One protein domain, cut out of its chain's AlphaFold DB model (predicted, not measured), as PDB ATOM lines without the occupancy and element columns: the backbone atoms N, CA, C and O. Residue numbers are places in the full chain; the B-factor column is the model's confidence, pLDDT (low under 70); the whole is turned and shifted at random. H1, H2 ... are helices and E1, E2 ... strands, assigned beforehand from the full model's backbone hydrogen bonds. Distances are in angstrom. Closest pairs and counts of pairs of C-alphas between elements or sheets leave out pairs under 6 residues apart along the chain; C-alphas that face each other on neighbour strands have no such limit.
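This is residues 75 to 239 of the 239 residues of an uncharacterized protein of Acholeplasma hippikon (UniProt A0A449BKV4). A strongly twisted sheet of six strands has H3 and H4 side by side over one face and H1 and H2 over the other, making three layers. At one end of the sheet the E2 and E3 hairpin takes part in a curl round H2, while E1 and E4 lie in the middle of the domain. The printed part has 165 residues, with four named helices and six named strands in the order H1 H2 E1 H3 E2 E3 E4 E5 E6 H4. The mixed sheet runs E2 E3 E4 E1 E5 E6, and the class is mixed, helices and strands. The whole is compact, with a radius of gyration of the C-alphas of 15.0 A and spans of 44 by 34 by 31 A.

Find C-alpha 80 at (96.948, -23.050, -63.116), where H1 begins, residues 80 to 87. H2 is residues 98 to 106, and E1 is residues 109 to 115. At C-alpha 125, (81.268, -29.166, -46.705), you meet H3, residues 125 to 142, 25.2 A long. Next come E2, residues 147 to 154, 22.0 A; E3, residues 157 to 165, 23.9 A; and E4, residues 169 to 175, 20.0 A. E5 is residues 202 to 207 and E6 residues 211 to 215. H4, residues 227 to 238, ends at C-alpha 238, (80.104, -41.979, -74.608).

Start at E1 and E4, which are parallel, with N 172 and O 111 2.8 A apart. E1 and E5 are antiparallel (N 112 and O 204, 2.8 A), and E5 and E6 form a hairpin (N 205 and O 213, 2.8 A). E2, E3 and E4 are a meander, each strand the antiparallel neighbour of the one before; look at N 150 and O 162, 2.8 A, and N 165 and O 169, 2.8 A. E1, H3 and E2 are a split strand-helix-strand unit, two strands of one sheet with a helix between them along the chain and with E3 and E4 between them in the sheet, its crossover right-handed. H3 and H4 touch at Ala 134 and Val 228, closest C-alphas 4.9 A, at a shallow tilt of 11 degrees, the same way. H1, on the opposite face, has a height over the sheet of 8.9 A; the sheet curls round H2, whose closest C-alphas to E3 are Gly 99 and Tyr 160, 6.2 A. In each helix every O i to N i+4 pair is within hydrogen-bond range.

The C-alphas of Pro 155 and Ile 221 are the farthest apart, 47.5 A. The printed part has no cut and ends at the chain's last residue. The links E4 to E5 and E6 to H4 are long. Mean pLDDT of the printed part is 87.6; residues 154 to 159, 191 to 196 and 219 to 224 are under 70.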
ATOM      1  N   ASN A  75     100.014 -37.267 -65.391       89.62
ATOM      2  CA  ASN A  75     100.074 -36.414 -66.586       89.62
ATOM      3  C   ASN A  75      98.716 -35.834 -67.027       89.62
ATOM      4  O   ASN A  75      98.670 -35.027 -67.956       89.62
ATOM      5  N   ASN A  76      97.609 -36.259 -66.414       93.75
ATOM      6  CA  ASN A  76      96.324 -35.580 -66.538       93.75
ATOM      7  C   ASN A  76      96.203 -34.421 -65.531       93.75
ATOM      8  O   ASN A  76      95.260 -33.646 -65.644       93.75
ATOM      9  N   TYR A  77      97.128 -34.259 -64.577       94.00
ATOM     10  CA  TYR A  77      97.163 -33.099 -63.687       94.00
ATOM     11  C   TYR A  77      97.992 -31.981 -64.309       94.00
ATOM     12  O   TYR A  77      99.138 -32.169 -64.707       94.00
ATOM     13  N   VAL A  78      97.397 -30.798 -64.376       94.44
ATOM     14  CA  VAL A  78      98.005 -29.583 -64.905       94.44
ATOM     15  C   VAL A  78      97.998 -28.492 -63.839       94.44
ATOM     16  O   VAL A  78      97.223 -28.524 -62.883       94.44
ATOM     17  N   ASN A  79      98.861 -27.498 -64.019       94.25
ATOM     18  CA  ASN A  79      98.916 -26.332 -63.155       94.25
ATOM     19  C   ASN A  79      98.028 -25.205 -63.681       94.25
ATOM     20  O   ASN A  79      97.728 -25.112 -64.875       94.25
ATOM     21  N   VAL A  80      97.679 -24.283 -62.786       95.12
ATOM     22  CA  VAL A  80      96.948 -23.050 -63.116       95.12
ATOM     23  C   VAL A  80      97.682 -22.220 -64.169       95.12
ATOM     24  O   VAL A  80      97.025 -21.561 -64.971       95.12
ATOM     25  N   SER A  81      99.019 -22.261 -64.209       94.25
ATOM     26  CA  SER A  81      99.806 -21.614 -65.265       94.25
ATOM     27  C   SER A  81      99.452 -22.152 -66.651       94.25
ATOM     28  O   SER A  81      99.166 -21.353 -67.532       94.25
ATOM     29  N   HIS A  82      99.373 -23.475 -66.829       94.12
ATOM     30  CA  HIS A  82      98.998 -24.085 -68.109       94.12
ATOM     31  C   HIS A  82      97.579 -23.685 -68.523       94.12
ATOM     32  O   HIS A  82      97.335 -23.379 -69.684       94.12
ATOM     33  N   VAL A  83      96.640 -23.629 -67.569       94.81
ATOM     34  CA  VAL A  83      95.275 -23.170 -67.867       94.81
ATOM     35  C   VAL A  83      95.251 -21.693 -68.247       94.81
ATOM     36  O   VAL A  83      94.512 -21.310 -69.145       94.81
ATOM     37  N   ARG A  84      96.086 -20.860 -67.618       94.62
ATOM     38  CA  ARG A  84      96.220 -19.454 -68.005       94.62
ATOM     39  C   ARG A  84      96.703 -19.305 -69.448       94.62
ATOM     40  O   ARG A  84      96.118 -18.506 -70.162       94.62
ATOM     41  N   GLN A  85      97.679 -20.102 -69.894       93.44
ATOM     42  CA  GLN A  85      98.134 -20.083 -71.295       93.44
ATOM     43  C   GLN A  85      96.982 -20.350 -72.278       93.44
ATOM     44  O   GLN A  85      96.893 -19.703 -73.317       93.44
ATOM     45  N   ILE A  86      96.064 -21.257 -71.921       93.38
ATOM     46  CA  ILE A  86      94.858 -21.549 -72.711       93.38
ATOM     47  C   ILE A  86      93.903 -20.350 -72.712       93.38
ATOM     48  O   ILE A  86      93.460 -19.912 -73.768       93.38
ATOM     49  N   VAL A  87      93.589 -19.813 -71.530       91.25
ATOM     50  CA  VAL A  87      92.629 -18.707 -71.367       91.25
ATOM     51  C   VAL A  87      93.115 -17.420 -72.035       91.25
ATOM     52  O   VAL A  87      92.317 -16.701 -72.631       91.25
ATOM     53  N   ASP A  88      94.420 -17.151 -71.982       90.69
ATOM     54  CA  ASP A  88      95.044 -15.982 -72.605       90.69
ATOM     55  C   ASP A  88      95.201 -16.142 -74.134       90.69
ATOM     56  O   ASP A  88      95.617 -15.203 -74.818       90.69
ATOM     57  N   GLY A  89      94.839 -17.306 -74.687       83.50
ATOM     58  CA  GLY A  89      94.887 -17.585 -76.121       83.50
ATOM     59  C   GLY A  89      96.308 -17.721 -76.663       83.50
ATOM     60  O   GLY A  89      96.570 -17.335 -77.807       83.50
ATOM     61  N   GLU A  90      97.246 -18.232 -75.860       82.88
ATOM     62  CA  GLU A  90      98.574 -18.570 -76.368       82.88
ATOM     63  C   GLU A  90      98.463 -19.634 -77.470       82.88
ATOM     64  O   GLU A  90      97.650 -20.557 -77.397       82.88
ATOM     65  N   ASN A  91      99.301 -19.521 -78.507       80.81
ATOM     66  CA  ASN A  91      99.410 -20.563 -79.528       80.81
ATOM     67  C   ASN A  91      99.728 -21.905 -78.844       80.81
ATOM     68  O   ASN A  91     100.653 -21.952 -78.031       80.81
ATOM     69  N   PHE A  92      99.004 -22.981 -79.180       79.00
ATOM     70  CA  PHE A  92      99.125 -24.280 -78.504       79.00
ATOM     71  C   PHE A  92     100.564 -24.791 -78.469       79.00
ATOM     72  O   PHE A  92     100.975 -25.395 -77.485       79.00
ATOM     73  N   GLU A  93     101.360 -24.488 -79.498       77.25
ATOM     74  CA  GLU A  93     102.786 -24.829 -79.563       77.25
ATOM     75  C   GLU A  93     103.589 -24.332 -78.345       77.25
ATOM     76  O   GLU A  93     104.529 -25.006 -77.916       77.25
ATOM     77  N   ASN A  94     103.181 -23.204 -77.755       83.00
ATOM     78  CA  ASN A  94     103.833 -22.552 -76.617       83.00
ATOM     79  C   ASN A  94     103.320 -23.027 -75.250       83.00
ATOM     80  O   ASN A  94     103.896 -22.654 -74.227       83.00
ATOM     81  N   ILE A  95     102.266 -23.849 -75.212       87.06
ATOM     82  CA  ILE A  95     101.777 -24.419 -73.958       87.06
ATOM     83  C   ILE A  95     102.834 -25.386 -73.421       87.06
ATOM     84  O   ILE A  95     103.246 -26.326 -74.109       87.06
ATOM     85  N   GLU A  96     103.274 -25.154 -72.183       88.75
ATOM     86  CA  GLU A  96     104.416 -25.868 -71.595       88.75
ATOM     87  C   GLU A  96     104.109 -27.353 -71.373       88.75
ATOM     88  O   GLU A  96     104.950 -28.228 -71.598       88.75
ATOM     89  N   HIS A  97     102.881 -27.658 -70.957       90.38
ATOM     90  CA  HIS A  97     102.488 -29.018 -70.635       90.38
ATOM     91  C   HIS A  97     102.176 -29.832 -71.896       90.38
ATOM     92  O   HIS A  97     101.154 -29.651 -72.559       90.38
ATOM     93  N   VAL A  98     103.021 -30.824 -72.181       89.69
ATOM     94  CA  VAL A  98     102.970 -31.641 -73.405       89.69
ATOM     95  C   VAL A  98     101.622 -32.345 -73.598       89.69
ATOM     96  O   VAL A  98     101.072 -32.312 -74.695       89.69
ATOM     97  N   GLY A  99     101.071 -32.949 -72.537       91.19
ATOM     98  CA  GLY A  99      99.804 -33.689 -72.605       91.19
ATOM     99  C   GLY A  99      98.609 -32.824 -73.023       91.19
ATOM    100  O   GLY A  99      97.927 -33.151 -73.990       91.19
ATOM    101  N   ILE A 100      98.373 -31.701 -72.332       92.19
ATOM    102  CA  ILE A 100      97.289 -30.772 -72.675       92.19
ATOM    103  C   ILE A 100      97.516 -30.092 -74.030       92.19
ATOM    104  O   ILE A 100      96.567 -29.977 -74.793       92.19
ATOM    105  N   ARG A 101      98.763 -29.741 -74.387       92.44
ATOM    106  CA  ARG A 101      99.098 -29.234 -75.727       92.44
ATOM    107  C   ARG A 101      98.680 -30.215 -76.818       92.44
ATOM    108  O   ARG A 101      98.010 -29.827 -77.766       92.44
ATOM    109  N   TYR A 102      99.060 -31.483 -76.673       91.62
ATOM    110  CA  TYR A 102      98.670 -32.527 -77.616       91.62
ATOM    111  C   TYR A 102      97.147 -32.678 -77.676       91.62
ATOM    112  O   TYR A 102      96.578 -32.753 -78.763       91.62
ATOM    113  N   ALA A 103      96.483 -32.682 -76.517       93.44
ATOM    114  CA  ALA A 103      95.039 -32.828 -76.443       93.44
ATOM    115  C   ALA A 103      94.291 -31.691 -77.156       93.44
ATOM    116  O   ALA A 103      93.353 -31.970 -77.890       93.44
ATOM    117  N   LEU A 104      94.729 -30.440 -76.995       93.75
ATOM    118  CA  LEU A 104      94.106 -29.271 -77.631       93.75
ATOM    119  C   LEU A 104      94.186 -29.290 -79.164       93.75
ATOM    120  O   LEU A 104      93.316 -28.726 -79.815       93.75
ATOM    121  N   ASP A 105      95.200 -29.949 -79.728       91.75
ATOM    122  CA  ASP A 105      95.389 -30.068 -81.180       91.75
ATOM    123  C   ASP A 105      94.665 -31.291 -81.785       91.75
ATOM    124  O   ASP A 105      94.348 -31.315 -82.971       91.75
ATOM    125  N   HIS A 106      94.377 -32.320 -80.976       92.31
ATOM    126  CA  HIS A 106      93.892 -33.620 -81.471       92.31
ATOM    127  C   HIS A 106      92.489 -34.007 -81.000       92.31
ATOM    128  O   HIS A 106      91.879 -34.894 -81.594       92.31
ATOM    129  N   TYR A 107      91.983 -33.391 -79.932       94.44
ATOM    130  CA  TYR A 107      90.696 -33.731 -79.339       94.44
ATOM    131  C   TYR A 107      89.736 -32.563 -79.469       94.44
ATOM    132  O   TYR A 107      90.053 -31.418 -79.154       94.44
ATOM    133  N   LYS A 108      88.519 -32.889 -79.896       95.31
ATOM    134  CA  LYS A 108      87.442 -31.921 -80.063       95.31
ATOM    135  C   LYS A 108      87.055 -31.256 -78.745       95.31
ATOM    136  O   LYS A 108      86.775 -30.063 -78.730       95.31
ATOM    137  N   TYR A 109      87.024 -32.022 -77.657       96.88
ATOM    138  CA  TYR A 109      86.643 -31.543 -76.334       96.88
ATOM    139  C   TYR A 109      87.749 -31.833 -75.322       96.88
ATOM    140  O   TYR A 109      88.022 -32.988 -74.984       96.88
ATOM    141  N   VAL A 110      88.352 -30.771 -74.792       97.19
ATOM    142  CA  VAL A 110      89.312 -30.852 -73.687       97.19
ATOM    143  C   VAL A 110      88.683 -30.234 -72.448       97.19
ATOM    144  O   VAL A 110      88.379 -29.044 -72.415       97.19
ATOM    145  N   TYR A 111      88.486 -31.047 -71.415       97.44
ATOM    146  CA  TYR A 111      87.945 -30.607 -70.135       97.44
ATOM    147  C   TYR A 111      89.066 -30.427 -69.117       97.44
ATOM    148  O   TYR A 111      89.914 -31.302 -68.978       97.44
ATOM    149  N   VAL A 112      89.044 -29.332 -68.361       97.50
ATOM    150  CA  VAL A 112      89.927 -29.113 -67.210       97.50
ATOM    151  C   VAL A 112      89.074 -28.913 -65.966       97.50
ATOM    152  O   VAL A 112      88.381 -27.904 -65.839       97.50
ATOM    153  N   LEU A 113      89.102 -29.881 -65.050       96.62
ATOM    154  CA  LEU A 113      88.328 -29.861 -63.811       96.62
ATOM    155  C   LEU A 113      89.194 -29.390 -62.638       96.62
ATOM    156  O   LEU A 113      90.230 -29.973 -62.333       96.62
ATOM    157  N   PHE A 114      88.742 -28.356 -61.940       95.38
ATOM    158  CA  PHE A 114      89.384 -27.844 -60.737       95.38
ATOM    159  C   PHE A 114      88.790 -28.535 -59.513       95.38
ATOM    160  O   PHE A 114      87.578 -28.458 -59.273       95.38
ATOM    161  N   ILE A 115      89.651 -29.188 -58.739       93.88
ATOM    162  CA  ILE A 115      89.290 -30.004 -57.577       93.88
ATOM    163  C   ILE A 115      90.272 -29.775 -56.429       93.88
ATOM    164  O   ILE A 115      91.334 -29.194 -56.611       93.88
ATOM    165  N   ALA A 116      89.908 -30.250 -55.248       92.50
ATOM    166  CA  ALA A 116      90.770 -30.384 -54.087       92.50
ATOM    167  C   ALA A 116      91.089 -31.869 -53.864       92.50
ATOM    168  O   ALA A 116      90.233 -32.608 -53.368       92.50
ATOM    169  N   ASP A 117      92.283 -32.306 -54.263       91.56
ATOM    170  CA  ASP A 117      92.680 -33.724 -54.227       91.56
ATOM    171  C   ASP A 117      93.706 -34.001 -53.115       91.56
ATOM    172  O   ASP A 117      93.502 -34.889 -52.292       91.56
ATOM    173  N   TYR A 118      94.754 -33.178 -53.013       88.31
ATOM    174  CA  TYR A 118      95.829 -33.311 -52.031       88.31
ATOM    175  C   TYR A 118      95.382 -33.006 -50.594       88.31
ATOM    176  O   TYR A 118      95.638 -33.812 -49.697       88.31
ATOM    177  N   ASP A 119      94.707 -31.872 -50.349       87.06
ATOM    178  CA  ASP A 119      94.217 -31.502 -49.008       87.06
ATOM    179  C   ASP A 119      92.831 -30.833 -49.008       87.06
ATOM    180  O   ASP A 119      92.667 -29.630 -49.216       87.06
ATOM    181  N   GLN A 120      91.812 -31.614 -48.652       88.88
ATOM    182  CA  GLN A 120      90.421 -31.159 -48.578       88.88
ATOM    183  C   GLN A 120      90.076 -30.388 -47.292       88.88
ATOM    184  O   GLN A 120      88.962 -29.882 -47.172       88.88
ATOM    185  N   SER A 121      90.999 -30.255 -46.331       86.44
ATOM    186  CA  SER A 121      90.721 -29.644 -45.019       86.44
ATOM    187  C   SER A 121      90.311 -28.167 -45.085       86.44
ATOM    188  O   SER A 121      89.671 -27.653 -44.166       86.44
ATOM    189  N   SER A 122      90.668 -27.487 -46.176       80.81
ATOM    190  CA  SER A 122      90.387 -26.069 -46.419       80.81
ATOM    191  C   SER A 122      89.082 -25.809 -47.185       80.81
ATOM    192  O   SER A 122      88.707 -24.649 -47.379       80.81
ATOM    193  N   ILE A 123      88.387 -26.864 -47.618       86.12
ATOM    194  CA  ILE A 123      87.179 -26.785 -48.443       86.12
ATOM    195  C   ILE A 123      85.932 -26.896 -47.562       86.12
ATOM    196  O   ILE A 123      85.876 -27.703 -46.636       86.12
ATOM    197  N   ASP A 124      84.914 -26.076 -47.833       88.06
ATOM    198  CA  ASP A 124      83.647 -26.166 -47.108       88.06
ATOM    199  C   ASP A 124      82.855 -27.428 -47.489       88.06
ATOM    200  O   ASP A 124      82.950 -27.931 -48.607       88.06
ATOM    201  N   GLU A 125      82.028 -27.914 -46.562       89.31
ATOM    202  CA  GLU A 125      81.268 -29.166 -46.705       89.31
ATOM    203  C   GLU A 125      80.410 -29.204 -47.982       89.31
ATOM    204  O   GLU A 125      80.348 -30.226 -48.656       89.31
ATOM    205  N   LYS A 126      79.819 -28.074 -48.397       87.81
ATOM    206  CA  LYS A 126      78.983 -28.036 -49.608       87.81
ATOM    207  C   LYS A 126      79.810 -28.117 -50.883       87.81
ATOM    208  O   LYS A 126      79.359 -28.701 -51.865       87.81
ATOM    209  N   ALA A 127      80.969 -27.464 -50.914       88.06
ATOM    210  CA  ALA A 127      81.899 -27.583 -52.030       88.06
ATOM    211  C   ALA A 127      82.460 -29.010 -52.122       88.06
ATOM    212  O   ALA A 127      82.567 -29.543 -53.226       88.06
ATOM    213  N   LEU A 128      82.722 -29.647 -50.977       91.25
ATOM    214  CA  LEU A 128      83.149 -31.040 -50.910       91.25
ATOM    215  C   LEU A 128      82.080 -31.994 -51.460       91.25
ATOM    216  O   LEU A 128      82.386 -32.766 -52.364       91.25
ATOM    217  N   ASP A 129      80.826 -31.885 -51.005       90.88
ATOM    218  CA  ASP A 129      79.714 -32.723 -51.485       90.88
ATOM    219  C   ASP A 129      79.568 -32.654 -53.015       90.88
ATOM    220  O   ASP A 129      79.501 -33.673 -53.706       90.88
ATOM    221  N   ARG A 130      79.591 -31.439 -53.575       89.75
ATOM    222  CA  ARG A 130      79.482 -31.223 -55.028       89.75
ATOM    223  C   ARG A 130      80.686 -31.762 -55.787       89.75
ATOM    224  O   ARG A 130      80.541 -32.257 -56.905       89.75
ATOM    225  N   GLN A 131      81.881 -31.643 -55.213       92.31
ATOM    226  CA  GLN A 131      83.080 -32.225 -55.800       92.31
ATOM    227  C   GLN A 131      82.968 -33.747 -55.824       92.31
ATOM    228  O   GLN A 131      83.267 -34.350 -56.849       92.31
ATOM    229  N   THR A 132      82.499 -34.367 -54.740       93.38
ATOM    230  CA  THR A 132      82.257 -35.810 -54.688       93.38
ATOM    231  C   THR A 132      81.280 -36.251 -55.776       93.38
ATOM    232  O   THR A 132      81.553 -37.225 -56.472       93.38
ATOM    233  N   GLU A 133      80.188 -35.515 -55.994       93.44
ATOM    234  CA  GLU A 133      79.262 -35.791 -57.101       93.44
ATOM    235  C   GLU A 133      79.954 -35.729 -58.469       93.44
ATOM    236  O   GLU A 133      79.806 -36.650 -59.271       93.44
ATOM    237  N   ALA A 134      80.746 -34.685 -58.735       94.06
ATOM    238  CA  ALA A 134      81.476 -34.554 -59.998       94.06
ATOM    239  C   ALA A 134      82.493 -35.689 -60.195       94.06
ATOM    240  O   ALA A 134      82.536 -36.300 -61.263       94.06
ATOM    241  N   LEU A 135      83.274 -36.010 -59.161       95.12
ATOM    242  CA  LEU A 135      84.283 -37.068 -59.202       95.12
ATOM    243  C   LEU A 135      83.663 -38.459 -59.370       95.12
ATOM    244  O   LEU A 135      84.247 -39.297 -60.047       95.12
ATOM    245  N   ASN A 136      82.462 -38.709 -58.838       96.25
ATOM    246  CA  ASN A 136      81.742 -39.956 -59.101       96.25
ATOM    247  C   ASN A 136      81.449 -40.132 -60.598       96.25
ATOM    248  O   ASN A 136      81.683 -41.212 -61.141       96.25
ATOM    249  N   VAL A 137      81.027 -39.065 -61.287       96.44
ATOM    250  CA  VAL A 137      80.803 -39.100 -62.743       96.44
ATOM    251  C   VAL A 137      82.119 -39.298 -63.502       96.44
ATOM    252  O   VAL A 137      82.173 -40.087 -64.443       96.44
ATOM    253  N   VAL A 138      83.204 -38.641 -63.076       96.12
ATOM    254  CA  VAL A 138      84.545 -38.853 -63.656       96.12
ATOM    255  C   VAL A 138      85.004 -40.302 -63.478       96.12
ATOM    256  O   VAL A 138      85.521 -40.904 -64.416       96.12
ATOM    257  N   ASN A 139      84.771 -40.902 -62.313       96.12
ATOM    258  CA  ASN A 139      85.105 -42.302 -62.063       96.12
ATOM    259  C   ASN A 139      84.319 -43.248 -62.982       96.12
ATOM    260  O   ASN A 139      84.891 -44.209 -63.496       96.12
ATOM    261  N   GLU A 140      83.040 -42.961 -63.243       96.44
ATOM    262  CA  GLU A 140      82.258 -43.701 -64.239       96.44
ATOM    263  C   GLU A 140      82.829 -43.540 -65.654       96.44
ATOM    264  O   GLU A 140      83.006 -44.541 -66.350       96.44
ATOM    265  N   LEU A 141      83.180 -42.315 -66.059       95.31
ATOM    266  CA  LEU A 141      83.813 -42.022 -67.351       95.31
ATOM    267  C   LEU A 141      85.117 -42.818 -67.539       95.31
ATOM    268  O   LEU A 141      85.307 -43.477 -68.559       95.31
ATOM    269  N   PHE A 142      85.988 -42.831 -66.530       94.00
ATOM    270  CA  PHE A 142      87.262 -43.564 -66.544       94.00
ATOM    271  C   PHE A 142      87.083 -45.090 -66.373       94.00
ATOM    272  O   PHE A 142      88.029 -45.867 -66.563       94.00
ATOM    273  N   GLY A 143      85.873 -45.534 -66.029       93.56
ATOM    274  CA  GLY A 143      85.458 -46.934 -66.031       93.56
ATOM    275  C   GLY A 143      84.938 -47.428 -67.385       93.56
ATOM    276  O   GLY A 143      84.760 -48.636 -67.554       93.56
ATOM    277  N   LEU A 144      84.697 -46.537 -68.354       93.50
ATOM    278  CA  LEU A 144      84.192 -46.923 -69.670       93.50
ATOM    279  C   LEU A 144      85.236 -47.686 -70.494       93.50
ATOM    280  O   LEU A 144      86.442 -47.451 -70.409       93.50
ATOM    281  N   SER A 145      84.745 -48.550 -71.386       93.12
ATOM    282  CA  SER A 145      85.591 -49.290 -72.338       93.12
ATOM    283  C   SER A 145      86.283 -48.395 -73.375       93.12
ATOM    284  O   SER A 145      87.284 -48.804 -73.954       93.12
ATOM    285  N   VAL A 146      85.777 -47.174 -73.585       91.81
ATOM    286  CA  VAL A 146      86.363 -46.183 -74.500       91.81
ATOM    287  C   VAL A 146      87.578 -45.465 -73.914       91.81
ATOM    288  O   VAL A 146      88.231 -44.715 -74.636       91.81
ATOM    289  N   LYS A 147      87.898 -45.674 -72.630       93.19
ATOM    290  CA  LYS A 147      89.112 -45.131 -72.018       93.19
ATOM    291  C   LYS A 147      90.350 -45.659 -72.742       93.19
ATOM    292  O   LYS A 147      90.501 -46.867 -72.921       93.19
ATOM    293  N   LYS A 148      91.272 -44.757 -73.071       91.88
ATOM    294  CA  LYS A 148      92.565 -45.080 -73.677       91.88
ATOM    295  C   LYS A 148      93.690 -44.414 -72.897       91.88
ATOM    296  O   LYS A 148      93.571 -43.263 -72.491       91.88
ATOM    297  N   GLU A 149      94.780 -45.144 -72.706       90.94
ATOM    298  CA  GLU A 149      96.065 -44.572 -72.305       90.94
ATOM    299  C   GLU A 149      96.862 -44.291 -73.575       90.94
ATOM    300  O   GLU A 149      97.081 -45.187 -74.393       90.94
ATOM    301  N   LEU A 150      97.255 -43.037 -73.762       88.50
ATOM    302  CA  LEU A 150      97.956 -42.568 -74.945       88.50
ATOM    303  C   LEU A 150      99.333 -42.055 -74.552       88.50
ATOM    304  O   LEU A 150      99.438 -41.080 -73.812       88.50
ATOM    305  N   ALA A 151     100.374 -42.684 -75.093       87.25
ATOM    306  CA  ALA A 151     101.734 -42.175 -75.006       87.25
ATOM    307  C   ALA A 151     101.928 -41.034 -76.015       87.25
ATOM    308  O   ALA A 151     101.780 -41.222 -77.223       87.25
ATOM    309  N   VAL A 152     102.265 -39.856 -75.505       84.00
ATOM    310  CA  VAL A 152     102.618 -38.664 -76.270       84.00
ATOM    311  C   VAL A 152     104.125 -38.489 -76.169       84.00
ATOM    312  O   VAL A 152     104.660 -38.097 -75.132       84.00
ATOM    313  N   THR A 153     104.819 -38.798 -77.258       74.69
ATOM    314  CA  THR A 153     106.270 -38.640 -77.325       74.69
ATOM    315  C   THR A 153     106.611 -37.197 -77.675       74.69
ATOM    316  O   THR A 153     106.166 -36.671 -78.696       74.69
ATOM    317  N   ASN A 154     107.438 -36.567 -76.847       67.12
ATOM    318  CA  ASN A 154     108.107 -35.317 -77.174       67.12
ATOM    319  C   ASN A 154     109.610 -35.619 -77.284       67.12
ATOM    320  O   ASN A 154     110.168 -36.155 -76.336       67.12
ATOM    321  N   PRO A 155     110.286 -35.322 -78.407       62.12
ATOM    322  CA  PRO A 155     111.711 -35.626 -78.566       62.12
ATOM    323  C   PRO A 155     112.620 -34.982 -77.503       62.12
ATOM    324  O   PRO A 155     113.734 -35.465 -77.308       62.12
ATOM    325  N   ASP A 156     112.146 -33.946 -76.805       64.25
ATOM    326  CA  ASP A 156     112.914 -33.193 -75.810       64.25
ATOM    327  C   ASP A 156     112.491 -33.459 -74.344       64.25
ATOM    328  O   ASP A 156     113.075 -32.879 -73.428       64.25
ATOM    329  N   VAL A 157     111.484 -34.313 -74.091       61.19
ATOM    330  CA  VAL A 157     110.923 -34.579 -72.744       61.19
ATOM    331  C   VAL A 157     110.554 -36.068 -72.598       61.19
ATOM    332  O   VAL A 157     110.326 -36.740 -73.595       61.19
ATOM    333  N   GLU A 158     110.508 -36.610 -71.373       61.75
ATOM    334  CA  GLU A 158     110.039 -37.988 -71.114       61.75
ATOM    335  C   GLU A 158     108.648 -38.269 -71.722       61.75
ATOM    336  O   GLU A 158     107.843 -37.357 -71.917       61.75
ATOM    337  N   ASP A 159     108.366 -39.544 -72.018       67.00
ATOM    338  CA  ASP A 159     107.090 -39.981 -72.592       67.00
ATOM    339  C   ASP A 159     105.903 -39.579 -71.692       67.00
ATOM    340  O   ASP A 159     105.775 -40.023 -70.547       67.00
ATOM    341  N   TYR A 160     104.992 -38.759 -72.228       79.00
ATOM    342  CA  TYR A 160     103.778 -38.328 -71.536       79.00
ATOM    343  C   TYR A 160     102.640 -39.307 -71.814       79.00
ATOM    344  O   TYR A 160     101.970 -39.208 -72.836       79.00
ATOM    345  N   THR A 161     102.357 -40.231 -70.900       87.69
ATOM    346  CA  THR A 161     101.121 -41.025 -70.989       87.69
ATOM    347  C   THR A 161      99.950 -40.242 -70.413       87.69
ATOM    348  O   THR A 161      99.969 -39.949 -69.221       87.69
ATOM    349  N   ILE A 162      98.944 -39.908 -71.220       90.31
ATOM    350  CA  ILE A 162      97.683 -39.297 -70.768       90.31
ATOM    351  C   ILE A 162      96.524 -40.282 -70.911       90.31
ATOM    352  O   ILE A 162      96.539 -41.157 -71.776       90.31
ATOM    353  N   VAL A 163      95.494 -40.121 -70.085       90.31
ATOM    354  CA  VAL A 163      94.229 -40.849 -70.217       90.31
ATOM    355  C   VAL A 163      93.220 -40.000 -70.983       90.31
ATOM    356  O   VAL A 163      92.977 -38.848 -70.624       90.31
ATOM    357  N   THR A 164      92.612 -40.579 -72.016       93.12
ATOM    358  CA  THR A 164      91.562 -39.957 -72.836       93.12
ATOM    359  C   THR A 164      90.344 -40.873 -72.949       93.12
ATOM    360  O   THR A 164      90.376 -42.036 -72.533       93.12
ATOM    361  N   LEU A 165      89.234 -40.336 -73.458       92.50
ATOM    362  CA  LEU A 165      87.947 -41.016 -73.550       92.50
ATOM    363  C   LEU A 165      87.456 -40.993 -75.001       92.50
ATOM    364  O   LEU A 165      87.032 -39.965 -75.528       92.50
ATOM    365  N   GLY A 166      87.502 -42.153 -75.651       88.94
ATOM    366  CA  GLY A 166      87.182 -42.264 -77.069       88.94
ATOM    367  C   GLY A 166      88.187 -41.509 -77.940       88.94
ATOM    368  O   GLY A 166      89.376 -41.466 -77.627       88.94
ATOM    369  N   ASP A 167      87.699 -40.951 -79.046       89.12
ATOM    370  CA  ASP A 167      88.521 -40.234 -80.032       89.12
ATOM    371  C   ASP A 167      88.311 -38.709 -79.981       89.12
ATOM    372  O   ASP A 167      88.974 -37.974 -80.703       89.12
ATOM    373  N   GLU A 168      87.395 -38.224 -79.136       92.75
ATOM    374  CA  GLU A 168      86.994 -36.808 -79.111       92.75
ATOM    375  C   GLU A 168      87.189 -36.122 -77.757       92.75
ATOM    376  O   GLU A 168      87.229 -34.894 -77.724       92.75
ATOM    377  N   VAL A 169      87.327 -36.869 -76.653       96.06
ATOM    378  CA  VAL A 169      87.340 -36.295 -75.301       96.06
ATOM    379  C   VAL A 169      88.659 -36.542 -74.564       96.06
ATOM    380  O   VAL A 169      89.121 -37.677 -74.440       96.06
ATOM    381  N   ALA A 170      89.216 -35.484 -73.976       95.75
ATOM    382  CA  ALA A 170      90.295 -35.551 -72.991       95.75
ATOM    383  C   ALA A 170      89.893 -34.816 -71.702       95.75
ATOM    384  O   ALA A 170      89.221 -33.788 -71.755       95.75
ATOM    385  N   ILE A 171      90.299 -35.339 -70.539       96.62
ATOM    386  CA  ILE A 171      90.006 -34.735 -69.230       96.62
ATOM    387  C   ILE A 171      91.309 -34.531 -68.461       96.62
ATOM    388  O   ILE A 171      92.086 -35.468 -68.282       96.62
ATOM    389  N   PHE A 172      91.518 -33.313 -67.980       97.06
ATOM    390  CA  PHE A 172      92.627 -32.895 -67.138       97.06
ATOM    391  C   PHE A 172      92.111 -32.334 -65.811       97.06
ATOM    392  O   PHE A 172      90.943 -31.957 -65.686       97.06
ATOM    393  N   PHE A 173      92.996 -32.256 -64.823       97.19
ATOM    394  CA  PHE A 173      92.681 -31.844 -63.462       97.19
ATOM    395  C   PHE A 173      93.629 -30.747 -62.996       97.19
ATOM    396  O   PHE A 173      94.821 -30.788 -63.276       97.19
ATOM    397  N   VAL A 174      93.105 -29.790 -62.243       96.44
ATOM    398  CA  VAL A 174      93.907 -28.841 -61.470       96.44
ATOM    399  C   VAL A 174      93.580 -29.074 -60.009       96.44
ATOM    400  O   VAL A 174      92.448 -28.834 -59.584       96.44
ATOM    401  N   ASP A 175      94.568 -29.514 -59.238       94.44
ATOM    402  CA  ASP A 175      94.419 -29.576 -57.791       94.44
ATOM    403  C   ASP A 175      94.698 -28.204 -57.178       94.44
ATOM    404  O   ASP A 175      95.843 -27.749 -57.112       94.44
ATOM    405  N   VAL A 176      93.642 -27.536 -56.725       93.31
ATOM    406  CA  VAL A 176      93.710 -26.176 -56.181       93.31
ATOM    407  C   VAL A 176      94.312 -26.106 -54.781       93.31
ATOM    408  O   VAL A 176      94.534 -25.008 -54.270       93.31
ATOM    409  N   THR A 177      94.541 -27.256 -54.148       91.75
ATOM    410  CA  THR A 177      95.101 -27.345 -52.793       91.75
ATOM    411  C   THR A 177      96.629 -27.366 -52.795       91.75
ATOM    412  O   THR A 177      97.253 -27.147 -51.759       91.75
ATOM    413  N   LEU A 178      97.242 -27.525 -53.973       90.62
ATOM    414  CA  LEU A 178      98.675 -27.333 -54.183       90.62
ATOM    415  C   LEU A 178      99.031 -25.838 -54.211       90.62
ATOM    416  O   LEU A 178      98.300 -25.016 -54.771       90.62
ATOM    417  N   SER A 179     100.192 -25.481 -53.651       88.94
ATOM    418  CA  SER A 179     100.651 -24.085 -53.531       88.94
ATOM    419  C   SER A 179     100.694 -23.345 -54.865       88.94
ATOM    420  O   SER A 179     100.289 -22.185 -54.945       88.94
ATOM    421  N   ASP A 180     101.131 -24.032 -55.918       89.31
ATOM    422  CA  ASP A 180     101.314 -23.460 -57.255       89.31
ATOM    423  C   ASP A 180      99.971 -23.133 -57.929       89.31
ATOM    424  O   ASP A 180      99.897 -22.306 -58.838       89.31
ATOM    425  N   ASN A 181      98.885 -23.719 -57.419       93.31
ATOM    426  CA  ASN A 181      97.529 -23.568 -57.929       93.31
ATOM    427  C   ASN A 181      96.644 -22.676 -57.044       93.31
ATOM    428  O   ASN A 181      95.476 -22.452 -57.367       93.31
ATOM    429  N   ALA A 182      97.185 -22.086 -55.971       87.81
ATOM    430  CA  ALA A 182      96.423 -21.257 -55.032       87.81
ATOM    431  C   ALA A 182      95.696 -20.070 -55.705       87.81
ATOM    432  O   ALA A 182      94.665 -19.599 -55.222       87.81
ATOM    433  N   ALA A 183      96.203 -19.599 -56.849       89.00
ATOM    434  CA  ALA A 183      95.627 -18.506 -57.628       89.00
ATOM    435  C   ALA A 183      94.576 -18.945 -58.671       89.00
ATOM    436  O   ALA A 183      94.216 -18.133 -59.526       89.00
ATOM    437  N   TYR A 184      94.063 -20.181 -58.632       92.00
ATOM    438  CA  TYR A 184      93.143 -20.712 -59.653       92.00
ATOM    439  C   TYR A 184      91.926 -19.817 -59.925       92.00
ATOM    440  O   TYR A 184      91.515 -19.650 -61.066       92.00
ATOM    441  N   ARG A 185      91.377 -19.162 -58.894       90.38
ATOM    442  CA  ARG A 185      90.206 -18.282 -59.043       90.38
ATOM    443  C   ARG A 185      90.437 -17.127 -60.022       90.38
ATOM    444  O   ARG A 185      89.470 -16.588 -60.538       90.38
ATOM    445  N   SER A 186      91.694 -16.746 -60.266       90.06
ATOM    446  CA  SER A 186      92.050 -15.678 -61.209       90.06
ATOM    447  C   SER A 186      91.934 -16.075 -62.681       90.06
ATOM    448  O   SER A 186      91.882 -15.181 -63.516       90.06
ATOM    449  N   VAL A 187      91.924 -17.376 -63.003       91.12
ATOM    450  CA  VAL A 187      91.793 -17.859 -64.391       91.12
ATOM    451  C   VAL A 187      90.364 -18.246 -64.752       91.12
ATOM    452  O   VAL A 187      90.059 -18.415 -65.924       91.12
ATOM    453  N   VAL A 188      89.487 -18.391 -63.756       89.88
ATOM    454  CA  VAL A 188      88.082 -18.738 -63.970       89.88
ATOM    455  C   VAL A 188      87.324 -17.500 -64.427       89.88
ATOM    456  O   VAL A 188      87.229 -16.523 -63.676       89.88
ATOM    457  N   ASP A 189      86.728 -17.556 -65.618       85.12
ATOM    458  CA  ASP A 189      85.810 -16.504 -66.042       85.12
ATOM    459  C   ASP A 189      84.520 -16.581 -65.215       85.12
ATOM    460  O   ASP A 189      83.777 -17.565 -65.242       85.12
ATOM    461  N   THR A 190      84.291 -15.528 -64.434       78.38
ATOM    462  CA  THR A 190      83.075 -15.331 -63.632       78.38
ATOM    463  C   THR A 190      82.161 -14.257 -64.228       78.38
ATOM    464  O   THR A 190      81.091 -13.966 -63.683       78.38
ATOM    465  N   GLY A 191      82.587 -13.651 -65.341       68.31
ATOM    466  CA  GLY A 191      81.808 -12.740 -66.157       68.31
ATOM    467  C   GLY A 191      80.635 -13.456 -66.820       68.31
ATOM    468  O   GLY A 191      80.607 -14.673 -66.976       68.31
ATOM    469  N   GLU A 192      79.598 -12.690 -67.153       58.59
ATOM    470  CA  GLU A 192      78.413 -13.196 -67.856       58.59
ATOM    471  C   GLU A 192      77.709 -14.415 -67.221       58.59
ATOM    472  O   GLU A 192      77.023 -15.157 -67.912       58.59
ATOM    473  N   GLY A 193      77.832 -14.648 -65.913       57.88
ATOM    474  CA  GLY A 193      77.188 -15.799 -65.265       57.88
ATOM    475  C   GLY A 193      77.849 -17.148 -65.570       57.88
ATOM    476  O   GLY A 193      77.276 -18.189 -65.240       57.88
ATOM    477  N   GLN A 194      79.047 -17.142 -66.158       59.78
ATOM    478  CA  GLN A 194      79.882 -18.328 -66.245       59.78
ATOM    479  C   GLN A 194      80.488 -18.657 -64.866       59.78
ATOM    480  O   GLN A 194      80.702 -17.767 -64.044       59.78
ATOM    481  N   ALA A 195      80.632 -19.954 -64.567       62.88
ATOM    482  CA  ALA A 195      81.228 -20.515 -63.343       62.88
ATOM    483  C   ALA A 195      81.113 -19.670 -62.052       62.88
ATOM    484  O   ALA A 195      82.116 -19.318 -61.425       62.88
ATOM    485  N   ALA A 196      79.873 -19.364 -61.638       63.09
ATOM    486  CA  ALA A 196      79.557 -18.461 -60.528       63.09
ATOM    487  C   ALA A 196      80.551 -18.564 -59.353       63.09
ATOM    488  O   ALA A 196      80.711 -19.627 -58.749       63.09
ATOM    489  N   SER A 197      81.179 -17.439 -58.984       70.19
ATOM    490  CA  SER A 197      82.119 -17.286 -57.853       70.19
ATOM    491  C   SER A 197      83.424 -18.098 -57.898       70.19
ATOM    492  O   SER A 197      84.159 -18.074 -56.909       70.19
ATOM    493  N   ALA A 198      83.733 -18.803 -58.995       77.69
ATOM    494  CA  ALA A 198      84.887 -19.705 -59.083       77.69
ATOM    495  C   ALA A 198      84.941 -20.714 -57.916       77.69
ATOM    496  O   ALA A 198      86.001 -20.999 -57.360       77.69
ATOM    497  N   SER A 199      83.772 -21.177 -57.472       85.06
ATOM    498  CA  SER A 199      83.648 -22.159 -56.394       85.06
ATOM    499  C   SER A 199      83.854 -23.579 -56.929       85.06
ATOM    500  O   SER A 199      83.558 -23.850 -58.088       85.06
ATOM    501  N   LEU A 200      84.338 -24.494 -56.090       88.50
ATOM    502  CA  LEU A 200      84.577 -25.884 -56.490       88.50
ATOM    503  C   LEU A 200      83.288 -26.727 -56.479       88.50
ATOM    504  O   LEU A 200      82.404 -26.472 -55.650       88.50
ATOM    505  N   PRO A 201      83.188 -27.748 -57.353       89.81
ATOM    506  CA  PRO A 201      84.040 -27.980 -58.523       89.81
ATOM    507  C   PRO A 201      83.716 -26.996 -59.661       89.81
ATOM    508  O   PRO A 201      82.550 -26.762 -59.985       89.81
ATOM    509  N   VAL A 202      84.744 -26.470 -60.323       91.75
ATOM    510  CA  VAL A 202      84.610 -25.643 -61.535       91.75
ATOM    511  C   VAL A 202      85.321 -26.331 -62.691       91.75
ATOM    512  O   VAL A 202      86.331 -26.996 -62.481       91.75
ATOM    513  N   MET A 203      84.779 -26.217 -63.898       93.75
ATOM    514  CA  MET A 203      85.308 -26.891 -65.077       93.75
ATOM    515  C   MET A 203      85.420 -25.927 -66.251       93.75
ATOM    516  O   MET A 203      84.490 -25.167 -66.517       93.75
ATOM    517  N   LEU A 204      86.534 -26.000 -66.971       94.44
ATOM    518  CA  LEU A 204      86.706 -25.401 -68.288       94.44
ATOM    519  C   LEU A 204      86.478 -26.479 -69.352       94.44
ATOM    520  O   LEU A 204      87.035 -27.566 -69.251       94.44
ATOM    521  N   GLU A 205      85.677 -26.181 -70.365       94.88
ATOM    522  CA  GLU A 205      85.665 -26.892 -71.644       94.88
ATOM    523  C   GLU A 205      86.369 -26.029 -72.679       94.88
ATOM    524  O   GLU A 205      86.053 -24.848 -72.824       94.88
ATOM    525  N   VAL A 206      87.277 -26.649 -73.418       95.12
ATOM    526  CA  VAL A 206      87.864 -26.096 -74.629       95.12
ATOM    527  C   VAL A 206      87.347 -26.919 -75.800       95.12
ATOM    528  O   VAL A 206      87.549 -28.135 -75.831       95.12
ATOM    529  N   THR A 207      86.652 -26.272 -76.733       94.50
ATOM    530  CA  THR A 207      86.137 -26.914 -77.950       94.50
ATOM    531  C   THR A 207      87.002 -26.535 -79.142       94.50
ATOM    532  O   THR A 207      87.273 -25.354 -79.358       94.50
ATOM    533  N   ASP A 208      87.455 -27.542 -79.891       91.62
ATOM    534  CA  ASP A 208      88.321 -27.393 -81.068       91.62
ATOM    535  C   ASP A 208      89.574 -26.538 -80.782       91.62
ATOM    536  O   ASP A 208      90.031 -25.762 -81.621       91.62
ATOM    537  N   GLY A 209      90.084 -26.618 -79.548       87.12
ATOM    538  CA  GLY A 209      91.209 -25.824 -79.046       87.12
ATOM    539  C   GLY A 209      90.916 -24.329 -78.823       87.12
ATOM    540  O   GLY A 209      91.719 -23.645 -78.199       87.12
ATOM    541  N   ILE A 210      89.787 -23.804 -79.301       86.62
ATOM    542  CA  ILE A 210      89.572 -22.356 -79.448       86.62
ATOM    543  C   ILE A 210      88.476 -21.842 -78.512       86.62
ATOM    544  O   ILE A 210      88.668 -20.840 -77.825       86.62
ATOM    545  N   ASP A 211      87.318 -22.504 -78.491       90.69
ATOM    546  CA  ASP A 211      86.140 -21.978 -77.804       90.69
ATOM    547  C   ASP A 211      86.144 -22.384 -76.329       90.69
ATOM    548  O   ASP A 211      86.135 -23.573 -75.997       90.69
ATOM    549  N   LEU A 212      86.123 -21.388 -75.440       91.75
ATOM    550  CA  LEU A 212      86.205 -21.573 -73.992       91.75
ATOM    551  C   LEU A 212      84.826 -21.454 -73.342       91.75
ATOM    552  O   LEU A 212      84.156 -20.429 -73.469       91.75
ATOM    553  N   ASN A 213      84.426 -22.479 -72.590       90.81
ATOM    554  CA  ASN A 213      83.179 -22.483 -71.829       90.81
ATOM    555  C   ASN A 213      83.420 -22.895 -70.376       90.81
ATOM    556  O   ASN A 213      83.946 -23.973 -70.102       90.81
ATOM    557  N   TRP A 214      82.980 -22.062 -69.432       90.44
ATOM    558  CA  TRP A 214      83.143 -22.325 -68.003       90.44
ATOM    559  C   TRP A 214      81.861 -22.826 -67.331       90.44
ATOM    560  O   TRP A 214      80.813 -22.171 -67.346       90.44
ATOM    561  N   PHE A 215      81.965 -23.958 -66.640       89.56
ATOM    562  CA  PHE A 215      80.883 -24.595 -65.892       89.56
ATOM    563  C   PHE A 215      81.140 -24.490 -64.396       89.56
ATOM    564  O   PHE A 215      82.224 -24.796 -63.901       89.56
ATOM    565  N   GLY A 216      80.128 -24.020 -63.672       87.81
ATOM    566  CA  GLY A 216      80.209 -23.827 -62.233       87.81
ATOM    567  C   GLY A 216      79.750 -25.043 -61.431       87.81
ATOM    568  O   GLY A 216      79.140 -25.969 -61.963       87.81
ATOM    569  N   PRO A 217      79.936 -25.006 -60.111       82.50
ATOM    570  CA  PRO A 217      79.528 -26.086 -59.209       82.50
ATOM    571  C   PRO A 217      78.013 -26.282 -59.089       82.50
ATOM    572  O   PRO A 217      77.558 -27.323 -58.622       82.50
ATOM    573  N   TRP A 218      77.210 -25.299 -59.493       77.94
ATOM    574  CA  TRP A 218      75.753 -25.390 -59.569       77.94
ATOM    575  C   TRP A 218      75.236 -24.554 -60.743       77.94
ATOM    576  O   TRP A 218      75.974 -23.759 -61.325       77.94
ATOM    577  N   THR A 219      73.958 -24.722 -61.082       68.94
ATOM    578  CA  THR A 219      73.307 -23.982 -62.167       68.94
ATOM    579  C   THR A 219      73.240 -22.491 -61.840       68.94
ATOM    580  O   THR A 219      72.570 -22.089 -60.886       68.94
ATOM    581  N   ALA A 220      73.903 -21.656 -62.637       63.78
ATOM    582  CA  ALA A 220      73.632 -20.224 -62.609       63.78
ATOM    583  C   ALA A 220      72.258 -19.987 -63.251       63.78
ATOM    584  O   ALA A 220      71.969 -20.567 -64.295       63.78
ATOM    585  N   ILE A 221      71.422 -19.148 -62.630       56.06
ATOM    586  CA  ILE A 221      70.027 -18.914 -63.052       56.06
ATOM    587  C   ILE A 221      69.934 -18.504 -64.533       56.06
ATOM    588  O   ILE A 221      68.941 -18.825 -65.180       56.06
ATOM    589  N   ASP A 222      70.985 -17.878 -65.077       52.25
ATOM    590  CA  ASP A 222      70.889 -17.206 -66.367       52.25
ATOM    591  C   ASP A 222      71.666 -17.836 -67.532       52.25
ATOM    592  O   ASP A 222      71.282 -17.539 -68.662       52.25
ATOM    593  N   LYS A 223      72.717 -18.668 -67.355       59.25
ATOM    594  CA  LYS A 223      73.578 -19.002 -68.521       59.25
ATOM    595  C   LYS A 223      74.229 -20.397 -68.646       59.25
ATOM    596  O   LYS A 223      74.262 -20.856 -69.780       59.25
ATOM    597  N   ASN A 224      74.663 -21.120 -67.598       65.12
ATOM    598  CA  ASN A 224      75.403 -22.399 -67.778       65.12
ATOM    599  C   ASN A 224      74.931 -23.567 -66.877       65.12
ATOM    600  O   ASN A 224      74.589 -23.339 -65.709       65.12
ATOM    601  N   PRO A 225      74.945 -24.826 -67.381       79.94
ATOM    602  CA  PRO A 225      74.705 -26.011 -66.558       79.94
ATOM    603  C   PRO A 225      75.837 -26.206 -65.538       79.94
ATOM    604  O   PRO A 225      76.939 -25.679 -65.698       79.94
ATOM    605  N   SER A 226      75.576 -26.971 -64.475       88.44
ATOM    606  CA  SER A 226      76.631 -27.314 -63.516       88.44
ATOM    607  C   SER A 226      77.692 -28.227 -64.144       88.44
ATOM    608  O   SER A 226      77.384 -28.985 -65.068       88.44
ATOM    609  N   SER A 227      78.911 -28.229 -63.596       90.44
ATOM    610  CA  SER A 227      79.993 -29.150 -63.978       90.44
ATOM    611  C   SER A 227      79.515 -30.603 -63.954       90.44
ATOM    612  O   SER A 227      79.737 -31.342 -64.905       90.44
ATOM    613  N   VAL A 228      78.757 -30.989 -62.920       92.44
ATOM    614  CA  VAL A 228      78.147 -32.325 -62.793       92.44
ATOM    615  C   VAL A 228      77.173 -32.616 -63.937       92.44
ATOM    616  O   VAL A 228      77.204 -33.696 -64.519       92.44
ATOM    617  N   THR A 229      76.307 -31.662 -64.291       92.69
ATOM    618  CA  THR A 229      75.346 -31.833 -65.396       92.69
ATOM    619  C   THR A 229      76.077 -32.012 -66.725       92.69
ATOM    620  O   THR A 229      75.731 -32.891 -67.511       92.69
ATOM    621  N   LYS A 230      77.118 -31.207 -66.967       93.25
ATOM    622  CA  LYS A 230      77.922 -31.305 -68.184       93.25
ATOM    623  C   LYS A 230      78.687 -32.630 -68.251       93.25
ATOM    624  O   LYS A 230      78.622 -33.292 -69.280       93.25
ATOM    625  N   LEU A 231      79.334 -33.056 -67.165       94.75
ATOM    626  CA  LEU A 231      80.017 -34.353 -67.088       94.75
ATOM    627  C   LEU A 231      79.055 -35.523 -67.335       94.75
ATOM    628  O   LEU A 231      79.405 -36.451 -68.057       94.75
ATOM    629  N   ASN A 232      77.828 -35.465 -66.803       95.38
ATOM    630  CA  ASN A 232      76.808 -36.479 -67.085       95.38
ATOM    631  C   ASN A 232      76.413 -36.499 -68.564       95.38
ATOM    632  O   ASN A 232      76.320 -37.571 -69.149       95.38
ATOM    633  N   SER A 233      76.250 -35.333 -69.196       94.38
ATOM    634  CA  SER A 233      75.987 -35.264 -70.639       94.38
ATOM    635  C   SER A 233      77.123 -35.879 -71.465       94.38
ATOM    636  O   SER A 233      76.850 -36.555 -72.455       94.38
ATOM    637  N   VAL A 234      78.380 -35.682 -71.056       94.62
ATOM    638  CA  VAL A 234      79.538 -36.333 -71.688       94.62
ATOM    639  C   VAL A 234      79.471 -37.848 -71.482       94.62
ATOM    640  O   VAL A 234      79.591 -38.601 -72.446       94.62
ATOM    641  N   LEU A 235      79.206 -38.307 -70.258       94.81
ATOM    642  CA  LEU A 235      79.062 -39.729 -69.931       94.81
ATOM    643  C   LEU A 235      77.969 -40.408 -70.754       94.81
ATOM    644  O   LEU A 235      78.184 -41.499 -71.271       94.81
ATOM    645  N   GLU A 236      76.814 -39.768 -70.899       94.56
ATOM    646  CA  GLU A 236      75.715 -40.267 -71.726       94.56
ATOM    647  C   GLU A 236      76.084 -40.330 -73.208       94.56
ATOM    648  O   GLU A 236      75.687 -41.273 -73.883       94.56
ATOM    649  N   SER A 237      76.869 -39.372 -73.713       93.50
ATOM    650  CA  SER A 237      77.307 -39.364 -75.116       93.50
ATOM    651  C   SER A 237      78.335 -40.449 -75.463       93.50
ATOM    652  O   SER A 237      78.498 -40.781 -76.635       93.50
ATOM    653  N   LEU A 238      79.030 -40.990 -74.455       91.50
ATOM    654  CA  LEU A 238      80.104 -41.979 -74.608       91.50
ATOM    655  C   LEU A 238      79.685 -43.417 -74.249       91.50
ATOM    656  O   LEU A 238      80.488 -44.338 -74.415       91.50
ATOM    657  N   LYS A 239      78.473 -43.603 -73.715       87.75
ATOM    658  CA  LYS A 239      77.866 -44.915 -73.438       87.75
ATOM    659  C   LYS A 239      77.266 -45.519 -74.706       87.75
ATOM    660  O   LYS A 239      77.429 -46.747 -74.874       87.75
TER     661      LYS A 239